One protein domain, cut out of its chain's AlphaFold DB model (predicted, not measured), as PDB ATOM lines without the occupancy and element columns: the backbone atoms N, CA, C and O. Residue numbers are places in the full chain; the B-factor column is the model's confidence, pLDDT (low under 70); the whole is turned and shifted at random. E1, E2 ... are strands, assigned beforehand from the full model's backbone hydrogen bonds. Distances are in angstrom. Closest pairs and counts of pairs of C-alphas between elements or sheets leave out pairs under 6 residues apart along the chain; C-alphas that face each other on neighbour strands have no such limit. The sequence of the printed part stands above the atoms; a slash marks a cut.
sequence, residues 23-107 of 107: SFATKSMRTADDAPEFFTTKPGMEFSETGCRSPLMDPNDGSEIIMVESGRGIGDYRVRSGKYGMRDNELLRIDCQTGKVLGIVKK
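Overview. This is residues 23 to 107 of the 107 residues of an uncharacterized protein of Gramella sp. KN1008 (UniProt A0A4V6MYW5). With little regular structure, this is one strongly twisted sheet, E1 E2 E3 E4, and a long unnamed stretch, residues 23 to 63, wrapping from edge strand E4 to edge strand E1. The strands form a meander, each the antiparallel neighbour of the one before. The printed part has 85 residues, no named helix, and is all strand, with 25 residues in named elements. It is compact, radius of gyration of the C-alphas 11.6 A, spanning 32 by 29 by 18 A.

Arrangement. Three hairpins have N and O within hydrogen-bond range: E1, residues 64 to 71, and E2, residues 74 to 78 (N 68, O 76, 2.8 A); E2 and E3, residues 90 to 95 (N 77, O 92, 2.8 A); E3 and E4, residues 101 to 106 (N 93, O 103, 2.8 A). E1 bends by 64 degrees at residue 68. E1 and E4 are apart. Residues 29 to 30 pair with 104 to 105, and 56 to 57 with 64 to 65, antiparallel.

Along the chain. E1, 20.3 A, begins at C-alpha 64 (52.404, 32.049, -33.457). E2 measures 13.6 A, E3 16.5 A. E4, 15.0 A, ends at C-alpha 106 (47.613, 42.531, -49.364).

Size, cuts and confidence. The farthest C-alphas, Ser 28 and Gly 44, are 33.8 A apart. E2 to E3 is a long link. The printed part has no cut; no printed residue is under 70 in pLDDT.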
ATOM      1  N   SER A  23      47.161  53.779 -48.262       70.88
ATOM      2  CA  SER A  23      47.142  53.944 -46.807       70.88
ATOM      3  C   SER A  23      46.913  52.595 -46.130       70.88
ATOM      4  O   SER A  23      46.085  51.801 -46.575       70.88
ATOM      5  N   PHE A  24      47.598  52.364 -45.008       75.81
ATOM      6  CA  PHE A  24      47.422  51.182 -44.166       75.81
ATOM      7  C   PHE A  24      45.936  50.859 -43.918       75.81
ATOM      8  O   PHE A  24      45.507  49.721 -44.095       75.81
ATOM      9  N   ALA A  25      45.118  51.869 -43.608       72.00
ATOM     10  CA  ALA A  25      43.696  51.689 -43.311       72.00
ATOM     11  C   ALA A  25      42.828  51.363 -44.542       72.00
ATOM     12  O   ALA A  25      41.745  50.811 -44.383       72.00
ATOM     13  N   THR A  26      43.278  51.681 -45.761       77.06
ATOM     14  CA  THR A  26      42.466  51.586 -46.989       77.06
ATOM     15  C   THR A  26      42.813  50.383 -47.865       77.06
ATOM     16  O   THR A  26      42.379  50.298 -49.019       77.06
ATOM     17  N   LYS A  27      43.596  49.432 -47.343       83.06
ATOM     18  CA  LYS A  27      43.845  48.160 -48.024       83.06
ATOM     19  C   LYS A  27      42.530  47.384 -48.169       83.06
ATOM     20  O   LYS A  27      41.787  47.228 -47.202       83.06
ATOM     21  N   SER A  28      42.251  46.902 -49.381       84.81
ATOM     22  CA  SER A  28      41.114  46.011 -49.629       84.81
ATOM     23  C   SER A  28      41.271  44.734 -48.805       84.81
ATOM     24  O   SER A  28      42.379  44.202 -48.682       84.81
ATOM     25  N   MET A  29      40.162  44.272 -48.234       92.00
ATOM     26  CA  MET A  29      40.124  43.171 -47.286       92.00
ATOM     27  C   MET A  29      39.205  42.064 -47.795       92.00
ATOM     28  O   MET A  29      38.127  42.336 -48.324       92.00
ATOM     29  N   ARG A  30      39.627  40.817 -47.598       94.75
ATOM     30  CA  ARG A  30      38.789  39.624 -47.771       94.75
ATOM     31  C   ARG A  30      38.706  38.841 -46.465       94.75
ATOM     32  O   ARG A  30      39.550  39.013 -45.593       94.75
ATOM     33  N   THR A  31      37.739  37.945 -46.355       94.94
ATOM     34  CA  THR A  31      37.601  37.064 -45.190       94.94
ATOM     35  C   THR A  31      38.764  36.066 -45.102       94.94
ATOM     36  O   THR A  31      39.323  35.664 -46.130       94.94
ATOM     37  N   ALA A  32      39.142  35.716 -43.871       95.19
ATOM     38  CA  ALA A  32      40.044  34.609 -43.572       95.19
ATOM     39  C   ALA A  32      39.236  33.314 -43.430       95.19
ATOM     40  O   ALA A  32      38.180  33.324 -42.803       95.19
ATOM     41  N   ASP A  33      39.736  32.220 -43.990       94.31
ATOM     42  CA  ASP A  33      39.055  30.922 -43.935       94.31
ATOM     43  C   ASP A  33      39.474  30.197 -42.650       94.31
ATOM     44  O   ASP A  33      40.654  30.196 -42.340       94.31
ATOM     45  N   ASP A  34      38.559  29.606 -41.881       93.12
ATOM     46  CA  ASP A  34      38.876  28.792 -40.686       93.12
ATOM     47  C   ASP A  34      39.838  29.437 -39.655       93.12
ATOM     48  O   ASP A  34      40.532  28.748 -38.904       93.12
ATOM     49  N   ALA A  35      39.916  30.771 -39.609       94.94
ATOM     50  CA  ALA A  35      40.662  31.486 -38.578       94.94
ATOM     51  C   ALA A  35      39.884  31.489 -37.251       94.94
ATOM     52  O   ALA A  35      38.650  31.550 -37.274       94.94
ATOM     53  N   PRO A  36      40.565  31.474 -36.088       96.81
ATOM     54  CA  PRO A  36      39.890  31.746 -34.825       96.81
ATOM     55  C   PRO A  36      39.267  33.147 -34.862       96.81
ATOM     56  O   PRO A  36      39.789  34.051 -35.515       96.81
ATOM     57  N   GLU A  37      38.177  33.358 -34.125       96.38
ATOM     58  CA  GLU A  37      37.578  34.695 -34.031       96.38
ATOM     59  C   GLU A  37      38.542  35.691 -33.360       96.38
ATOM     60  O   GLU A  37      38.640  36.848 -33.780       96.38
ATOM     61  N   PHE A  38      39.303  35.216 -32.366       97.12
ATOM     62  CA  PHE A  38      40.275  35.999 -31.608       97.12
ATOM     63  C   PHE A  38      41.601  35.254 -31.471       97.12
ATOM     64  O   PHE A  38      41.637  34.073 -31.121       97.12
ATOM     65  N   PHE A  39      42.697  35.973 -31.685       97.56
ATOM     66  CA  PHE A  39      44.030  35.552 -31.278       97.56
ATOM     67  C   PHE A  39      44.306  35.989 -29.841       97.56
ATOM     68  O   PHE A  39      43.785  37.000 -29.373       97.56
ATOM     69  N   THR A  40      45.171  35.253 -29.151       96.88
ATOM     70  CA  THR A  40      45.556  35.552 -27.770       96.88
ATOM     71  C   THR A  40      47.000  36.027 -27.687       96.88
ATOM     72  O   THR A  40      47.816  35.835 -28.589       96.88
ATOM     73  N   THR A  41      47.337  36.697 -26.597       95.88
ATOM     74  CA  THR A  41      48.720  37.009 -26.242       95.88
ATOM     75  C   THR A  41      49.397  35.791 -25.610       95.88
ATOM     76  O   THR A  41      48.748  34.843 -25.166       95.88
ATOM     77  N   LYS A  42      50.735  35.800 -25.538       92.19
ATOM     78  CA  LYS A  42      51.446  34.806 -24.720       92.19
ATOM     79  C   LYS A  42      51.066  34.948 -23.241       92.19
ATOM     80  O   LYS A  42      50.800  36.068 -22.802       92.19
ATOM     81  N   PRO A  43      51.136  33.860 -22.453       88.19
ATOM     82  CA  PRO A  43      50.962  33.930 -21.007       88.19
ATOM     83  C   PRO A  43      51.843  35.018 -20.379       88.19
ATOM     84  O   PRO A  43      53.034  35.106 -20.676       88.19
ATOM     85  N   GLY A  44      51.247  35.852 -19.525       88.44
ATOM     86  CA  GLY A  44      51.929  36.982 -18.886       88.44
ATOM     87  C   GLY A  44      52.006  38.258 -19.734       88.44
ATOM     88  O   GLY A  44      52.610  39.234 -19.296       88.44
ATOM     89  N   MET A  45      51.401  38.275 -20.925       88.69
ATOM     90  CA  MET A  45      51.201  39.484 -21.720       88.69
ATOM     91  C   MET A  45      49.712  39.803 -21.832       88.69
ATOM     92  O   MET A  45      48.911  38.917 -22.096       88.69
ATOM     93  N   GLU A  46      49.370  41.083 -21.740       87.94
ATOM     94  CA  GLU A  46      48.010  41.584 -21.947       87.94
ATOM     95  C   GLU A  46      47.949  42.461 -23.198       87.94
ATOM     96  O   GLU A  46      48.935  43.125 -23.572       87.94
ATOM     97  N   PHE A  47      46.780  42.498 -23.838       87.75
ATOM     98  CA  PHE A  47      46.504  43.497 -24.866       87.75
ATOM     99  C   PHE A  47      46.641  44.911 -24.293       87.75
ATOM    100  O   PHE A  47      46.546  45.145 -23.088       87.75
ATOM    101  N   SER A  48      46.956  45.864 -25.164       80.31
ATOM    102  CA  SER A  48      47.152  47.256 -24.777       80.31
ATOM    103  C   SER A  48      46.277  48.146 -25.632       80.31
ATOM    104  O   SER A  48      46.214  47.975 -26.845       80.31
ATOM    105  N   GLU A  49      45.666  49.147 -25.007       75.38
ATOM    106  CA  GLU A  49      44.901  50.172 -25.723       75.38
ATOM    107  C   GLU A  49      45.779  51.009 -26.665       75.38
ATOM    108  O   GLU A  49      45.281  51.612 -27.613       75.38
ATOM    109  N   THR A  50      47.093  51.052 -26.424       79.31
ATOM    110  CA  THR A  50      48.017  51.940 -27.138       79.31
ATOM    111  C   THR A  50      48.894  51.228 -28.163       79.31
ATOM    112  O   THR A  50      49.620  51.899 -28.898       79.31
ATOM    113  N   GLY A  51      48.843  49.894 -28.265       85.81
ATOM    114  CA  GLY A  51      49.740  49.178 -29.168       85.81
ATOM    115  C   GLY A  51      49.420  47.710 -29.410       85.81
ATOM    116  O   GLY A  51      48.917  46.990 -28.552       85.81
ATOM    117  N   CYS A  52      49.796  47.259 -30.602       92.75
ATOM    118  CA  CYS A  52      49.668  45.878 -31.042       92.75
ATOM    119  C   CYS A  52      50.738  44.988 -30.408       92.75
ATOM    120  O   CYS A  52      51.924  45.329 -30.381       92.75
ATOM    121  N   ARG A  53      50.323  43.823 -29.901       95.12
ATOM    122  CA  ARG A  53      51.234  42.824 -29.332       95.12
ATOM    123  C   ARG A  53      51.753  41.882 -30.406       95.12
ATOM    124  O   ARG A  53      51.070  41.604 -31.386       95.12
ATOM    125  N   SER A  54      52.972  41.391 -30.218       94.69
ATOM    126  CA  SER A  54      53.577  40.379 -31.078       94.69
ATOM    127  C   SER A  54      54.572  39.550 -30.263       94.69
ATOM    128  O   SER A  54      55.334  40.140 -29.494       94.69
ATOM    129  N   PRO A  55      54.627  38.221 -30.443       96.00
ATOM    130  CA  PRO A  55      53.708  37.401 -31.242       96.00
ATOM    131  C   PRO A  55      52.291  37.351 -30.645       96.00
ATOM    132  O   PRO A  55      52.113  37.571 -29.446       96.00
ATOM    133  N   LEU A  56      51.306  37.034 -31.487       97.38
ATOM    134  CA  LEU A  56      49.998  36.539 -31.043       97.38
ATOM    135  C   LEU A  56      49.913  35.029 -31.288       97.38
ATOM    136  O   LEU A  56      50.648  34.507 -32.126       97.38
ATOM    137  N   MET A  57      49.034  34.343 -30.565       97.69
ATOM    138  CA  MET A  57      48.863  32.892 -30.606       97.69
ATOM    139  C   MET A  57      47.458  32.509 -31.071       97.69
ATOM    140  O   MET A  57      46.469  33.102 -30.640       97.69
ATOM    141  N   ASP A  58      47.379  31.510 -31.945       96.81
ATOM    142  CA  ASP A  58      46.128  30.833 -32.279       96.81
ATOM    143  C   ASP A  58      45.690  29.977 -31.075       96.81
ATOM    144  O   ASP A  58      46.441  29.086 -30.669       96.81
ATOM    145  N   PRO A  59      44.506  30.208 -30.481       96.69
ATOM    146  CA  PRO A  59      44.034  29.415 -29.349       96.69
ATOM    147  C   PRO A  59      43.715  27.956 -29.705       96.69
ATOM    148  O   PRO A  59      43.678  27.119 -28.807       96.69
ATOM    149  N   ASN A  60      43.485  27.634 -30.982       95.31
ATOM    150  CA  ASN A  60      43.115  26.285 -31.407       95.31
ATOM    151  C   ASN A  60      44.319  25.338 -31.453       95.31
ATOM    152  O   ASN A  60      44.177  24.152 -31.165       95.31
ATOM    153  N   ASP A  61      45.498  25.842 -31.831       94.50
ATOM    154  CA  ASP A  61      46.687  25.001 -32.033       94.50
ATOM    155  C   ASP A  61      48.009  25.579 -31.509       94.50
ATOM    156  O   ASP A  61      49.064  24.961 -31.664       94.50
ATOM    157  N   GLY A  62      47.973  26.752 -30.874       94.62
ATOM    158  CA  GLY A  62      49.133  27.399 -30.265       94.62
ATOM    159  C   GLY A  62      50.123  28.002 -31.262       94.62
ATOM    160  O   GLY A  62      51.212  28.418 -30.863       94.62
ATOM    161  N   SER A  63      49.800  28.045 -32.556       94.56
ATOM    162  CA  SER A  63      50.696  28.634 -33.552       94.56
ATOM    163  C   SER A  63      50.862  30.143 -33.368       94.56
ATOM    164  O   SER A  63      49.915  30.867 -33.072       94.56
ATOM    165  N   GLU A  64      52.086  30.628 -33.578       96.31
ATOM    166  CA  GLU A  64      52.404  32.049 -33.457       96.31
ATOM    167  C   GLU A  64      52.274  32.786 -34.794       96.31
ATOM    168  O   GLU A  64      52.716  32.301 -35.842       96.31
ATOM    169  N   ILE A  65      51.745  34.006 -34.734       97.19
ATOM    170  CA  ILE A  65      51.742  34.973 -35.833       97.19
ATOM    171  C   ILE A  65      52.560  36.207 -35.440       97.19
ATOM    172  O   ILE A  65      52.558  36.644 -34.286       97.19
ATOM    173  N   ILE A  66      53.284  36.769 -36.408       97.19
ATOM    174  CA  ILE A  66      54.282  37.822 -36.165       97.19
ATOM    175  C   ILE A  66      53.850  39.115 -36.836       97.19
ATOM    176  O   ILE A  66      53.623  39.130 -38.045       97.19
ATOM    177  N   MET A  67      53.796  40.207 -36.080       96.94
ATOM    178  CA  MET A  67      53.423  41.516 -36.613       96.94
ATOM    179  C   MET A  67      54.419  41.994 -37.679       96.94
ATOM    180  O   MET A  67      55.634  41.834 -37.541       96.94
ATOM    181  N   VAL A  68      53.890  42.582 -38.750       96.50
ATOM    182  CA  VAL A  68      54.655  43.196 -39.845       96.50
ATOM    183  C   VAL A  68      54.582  44.711 -39.758       96.50
ATOM    184  O   VAL A  68      55.612  45.374 -39.813       96.50
ATOM    185  N   GLU A  69      53.378  45.246 -39.594       94.75
ATOM    186  CA  GLU A  69      53.125  46.674 -39.437       94.75
ATOM    187  C   GLU A  69      51.875  46.892 -38.579       94.75
ATOM    188  O   GLU A  69      51.037  45.999 -38.439       94.75
ATOM    189  N   SER A  70      51.758  48.071 -37.975       94.12
ATOM    190  CA  SER A  70      50.577  48.452 -37.205       94.12
ATOM    191  C   SER A  70      50.316  49.949 -37.261       94.12
ATOM    192  O   SER A  70      51.209  50.759 -37.512       94.12
ATOM    193  N   GLY A  71      49.066  50.321 -37.008       90.81
ATOM    194  CA  GLY A  71      48.639  51.706 -36.918       90.81
ATOM    195  C   GLY A  71      47.179  51.817 -36.503       90.81
ATOM    196  O   GLY A  71      46.348  50.999 -36.886       90.81
ATOM    197  N   ARG A  72      46.850  52.860 -35.731       89.25
ATOM    198  CA  ARG A  72      45.466  53.176 -35.320       89.25
ATOM    199  C   ARG A  72      44.719  51.991 -34.675       89.25
ATOM    200  O   ARG A  72      43.553  51.773 -34.978       89.25
ATOM    201  N   GLY A  73      45.397  51.220 -33.822       91.81
ATOM    202  CA  GLY A  73      44.792  50.081 -33.114       91.81
ATOM    203  C   GLY A  73      44.600  48.821 -33.963       91.81
ATOM    204  O   GLY A  73      43.950  47.886 -33.512       91.81
ATOM    205  N   ILE A  74      45.166  48.772 -35.170       94.12
ATOM    206  CA  ILE A  74      45.098  47.620 -36.071       94.12
ATOM    207  C   ILE A  74      46.521  47.173 -36.409       94.12
ATOM    208  O   ILE A  74      47.414  48.008 -36.587       94.12
ATOM    209  N   GLY A  75      46.734  45.865 -36.519       95.62
ATOM    210  CA  GLY A  75      48.015  45.270 -36.891       95.62
ATOM    211  C   GLY A  75      47.862  44.273 -38.029       95.62
ATOM    212  O   GLY A  75      46.899  43.508 -38.060       95.62
ATOM    213  N   ASP A  76      48.829  44.269 -38.944       97.38
ATOM    214  CA  ASP A  76      48.940  43.284 -40.016       97.38
ATOM    215  C   ASP A  76      50.020  42.266 -39.649       97.38
ATOM    216  O   ASP A  76      51.182  42.610 -39.416       97.38
ATOM    217  N   TYR A  77      49.633  40.996 -39.592       97.69
ATOM    218  CA  TYR A  77      50.448  39.898 -39.094       97.69
ATOM    219  C   TYR A  77      50.776  38.903 -40.201       97.69
ATOM    220  O   TYR A  77      49.954  38.546 -41.044       97.69
ATOM    221  N   ARG A  78      52.007  38.408 -40.164       97.19
ATOM    222  CA  ARG A  78      52.468  37.299 -40.985       97.19
ATOM    223  C   ARG A  78      52.049  35.993 -40.333       97.19
ATOM    224  O   ARG A  78      52.406  35.726 -39.184       97.19
ATOM    225  N   VAL A  79      51.368  35.169 -41.117       95.31
ATOM    226  CA  VAL A  79      51.000  33.795 -40.771       95.31
ATOM    227  C   VAL A  79      51.878  32.837 -41.575       95.31
ATOM    228  O   VAL A  79      52.346  33.178 -42.663       95.31
ATOM    229  N   ARG A  80      52.122  31.635 -41.045       89.44
ATOM    230  CA  ARG A  80      52.725  30.540 -41.816       89.44
ATOM    231  C   ARG A  80      51.874  30.244 -43.061       89.44
ATOM    232  O   ARG A  80      50.646  30.262 -42.986       89.44
ATOM    233  N   SER A  81      52.524  29.969 -44.192       83.62
ATOM    234  CA  SER A  81      51.839  29.643 -45.447       83.62
ATOM    235  C   SER A  81      50.897  28.442 -45.291       83.62
ATOM    236  O   SER A  81      51.141  27.538 -44.490       83.62
ATOM    237  N   GLY A  82      49.795  28.457 -46.046       86.12
ATOM    238  CA  GLY A  82      48.781  27.398 -46.029       86.12
ATOM    239  C   GLY A  82      47.766  27.479 -44.886       86.12
ATOM    240  O   GLY A  82      46.833  26.684 -44.862       86.12
ATOM    241  N   LYS A  83      47.900  28.438 -43.962       94.25
ATOM    242  CA  LYS A  83      46.900  28.690 -42.918       94.25
ATOM    243  C   LYS A  83      45.901  29.764 -43.308       94.25
ATOM    244  O   LYS A  83      46.228  30.721 -44.002       94.25
ATOM    245  N   TYR A  84      44.690  29.598 -42.804       95.69
ATOM    246  CA  TYR A  84      43.569  30.522 -42.917       95.69
ATOM    247  C   TYR A  84      43.200  30.972 -44.342       95.69
ATOM    248  O   TYR A  84      42.768  32.105 -44.571       95.69
ATOM    249  N   GLY A  85      43.488  30.123 -45.331       93.88
ATOM    250  CA  GLY A  85      43.347  30.460 -46.747       93.88
ATOM    251  C   GLY A  85      44.314  31.542 -47.250       93.88
ATOM    252  O   GLY A  85      44.080  32.106 -48.317       93.88
ATOM    253  N   MET A  86      45.375  31.885 -46.509       92.94
ATOM    254  CA  MET A  86      46.340  32.941 -46.855       92.94
ATOM    255  C   MET A  86      47.195  32.601 -48.087       92.94
ATOM    256  O   MET A  86      47.614  31.458 -48.278       92.94
ATOM    257  N   ARG A  87      47.539  33.630 -48.874       92.56
ATOM    258  CA  ARG A  87      48.532  33.569 -49.966       92.56
ATOM    259  C   ARG A  87      49.845  34.254 -49.560       92.56
ATOM    260  O   ARG A  87      49.856  35.078 -48.654       92.56
ATOM    261  N   ASP A  88      50.933  33.999 -50.286       88.75
ATOM    262  CA  ASP A  88      52.287  34.472 -49.925       88.75
ATOM    263  C   ASP A  88      52.443  36.004 -49.802       88.75
ATOM    264  O   ASP A  88      53.289  36.488 -49.052       88.75
ATOM    265  N   ASN A  89      51.612  36.779 -50.509       90.94
ATOM    266  CA  ASN A  89      51.633  38.252 -50.508       90.94
ATOM    267  C   ASN A  89      50.478  38.861 -49.703       90.94
ATOM    268  O   ASN A  89      49.936  39.911 -50.059       90.94
ATOM    269  N   GLU A  90      50.046  38.168 -48.656       94.88
ATOM    270  CA  GLU A  90      48.930  38.573 -47.811       94.88
ATOM    271  C   GLU A  90      49.319  38.564 -46.330       94.88
ATOM    272  O   GLU A  90      50.243  37.867 -45.907       94.88
ATOM    273  N   LEU A  91      48.617  39.383 -45.552       96.94
ATOM    274  CA  LEU A  91      48.762  39.511 -44.108       96.94
ATOM    275  C   LEU A  91      47.391  39.374 -43.453       96.94
ATOM    276  O   LEU A  91      46.379  39.792 -44.021       96.94
ATOM    277  N   LEU A  92      47.370  38.816 -42.248       97.50
ATOM    278  CA  LEU A  92      46.173  38.731 -41.427       97.50
ATOM    279  C   LEU A  92      46.044  40.018 -40.610       97.50
ATOM    280  O   LEU A  92      46.925  40.346 -39.818       97.50
ATOM    281  N   ARG A  93      44.959  40.754 -40.820       97.19
ATOM    282  CA  ARG A  93      44.657  42.008 -40.139       97.19
ATOM    283  C   ARG A  93      43.852  41.744 -38.873       97.19
ATOM    284  O   ARG A  93      42.808  41.092 -38.926       97.19
ATOM    285  N   ILE A  94      44.329  42.282 -37.756       97.00
ATOM    286  CA  ILE A  94      43.798  42.039 -36.412       97.00
ATOM    287  C   ILE A  94      43.558  43.362 -35.682       97.00
ATOM    288  O   ILE A  94      44.342  44.305 -35.804       97.00
ATOM    289  N   ASP A  95      42.475  43.412 -34.910       95.38
ATOM    290  CA  ASP A  95      42.212  44.455 -33.919       95.38
ATOM    291  C   ASP A  95      43.127  44.265 -32.701       95.38
ATOM    292  O   ASP A  95      43.121  43.222 -32.049       95.38
ATOM    293  N   CYS A  96      43.934  45.272 -32.385       94.12
ATOM    294  CA  CYS A  96      44.993  45.152 -31.387       94.12
ATOM    295  C   CYS A  96      44.526  45.269 -29.940       94.12
ATOM    296  O   CYS A  96      45.307  44.965 -29.039       94.12
ATOM    297  N   GLN A  97      43.291  45.713 -29.709       93.75
ATOM    298  CA  GLN A  97      42.724  45.785 -28.368       93.75
ATOM    299  C   GLN A  97      42.130  44.437 -27.958       93.75
ATOM    300  O   GLN A  97      42.213  44.049 -26.796       93.75
ATOM    301  N   THR A  98      41.539  43.730 -28.918       94.31
ATOM    302  CA  THR A  98      40.747  42.520 -28.660       94.31
ATOM    303  C   THR A  98      41.394  41.238 -29.174       94.31
ATOM    304  O   THR A  98      41.001  40.153 -28.760       94.31
ATOM    305  N   GLY A  99      42.345  41.337 -30.105       95.50
ATOM    306  CA  GLY A  99      42.869  40.188 -30.840       95.50
ATOM    307  C   GLY A  99      41.932  39.689 -31.943       95.50
ATOM    308  O   GLY A  99      42.206  38.651 -32.544       95.50
ATOM    309  N   LYS A 100      40.835  40.405 -32.227       96.94
ATOM    310  CA  LYS A 100      39.828  39.983 -33.201       96.94
ATOM    311  C   LYS A 100      40.386  39.956 -34.618       96.94
ATOM    312  O   LYS A 100      40.989  40.930 -35.072       96.94
ATOM    313  N   VAL A 101      40.105  38.883 -35.352       97.44
ATOM    314  CA  VAL A 101      40.404  38.812 -36.784       97.44
ATOM    315  C   VAL A 101      39.460  39.731 -37.551       97.44
ATOM    316  O   VAL A 101      38.239  39.583 -37.499       97.44
ATOM    317  N   LEU A 102      40.035  40.681 -38.284       96.31
ATOM    318  CA  LEU A 102      39.285  41.580 -39.160       96.31
ATOM    319  C   LEU A 102      39.226  41.025 -40.584       96.31
ATOM    320  O   LEU A 102      38.188  41.106 -41.233       96.31
ATOM    321  N   GLY A 103      40.320  40.424 -41.058       96.25
ATOM    322  CA  GLY A 103      40.373  39.770 -42.363       96.25
ATOM    323  C   GLY A 103      41.787  39.687 -42.921       96.25
ATOM    324  O   GLY A 103      42.765  39.828 -42.199       96.25
ATOM    325  N   ILE A 104      41.898  39.465 -44.224       96.56
ATOM    326  CA  ILE A 104      43.158  39.328 -44.952       96.56
ATOM    327  C   ILE A 104      43.341  40.524 -45.876       96.56
ATOM    328  O   ILE A 104      42.445  40.862 -46.654       96.56
ATOM    329  N   VAL A 105      44.525  41.126 -45.824       95.62
ATOM    330  CA  VAL A 105      44.932  42.256 -46.665       95.62
ATOM    331  C   VAL A 105      46.145  41.894 -47.509       95.62
ATOM    332  O   VAL A 105      46.893  40.970 -47.191       95.62
ATOM    333  N   LYS A 106      46.361  42.624 -48.605       93.12
ATOM    334  CA  LYS A 106      47.613  42.531 -49.364       93.12
ATOM    335  C   LYS A 106      48.753  43.158 -48.565       93.12
ATOM    336  O   LYS A 106      48.540  44.154 -47.876       93.12
ATOM    337  N   LYS A 107      49.935  42.548 -48.643       86.00
ATOM    338  CA  LYS A 107      51.154  43.101 -48.050       86.00
ATOM    339  C   LYS A 107      51.469  44.459 -48.668       86.00
ATOM    340  O   LYS A 107      51.514  44.530 -49.914       86.00
TER     341      LYS A 107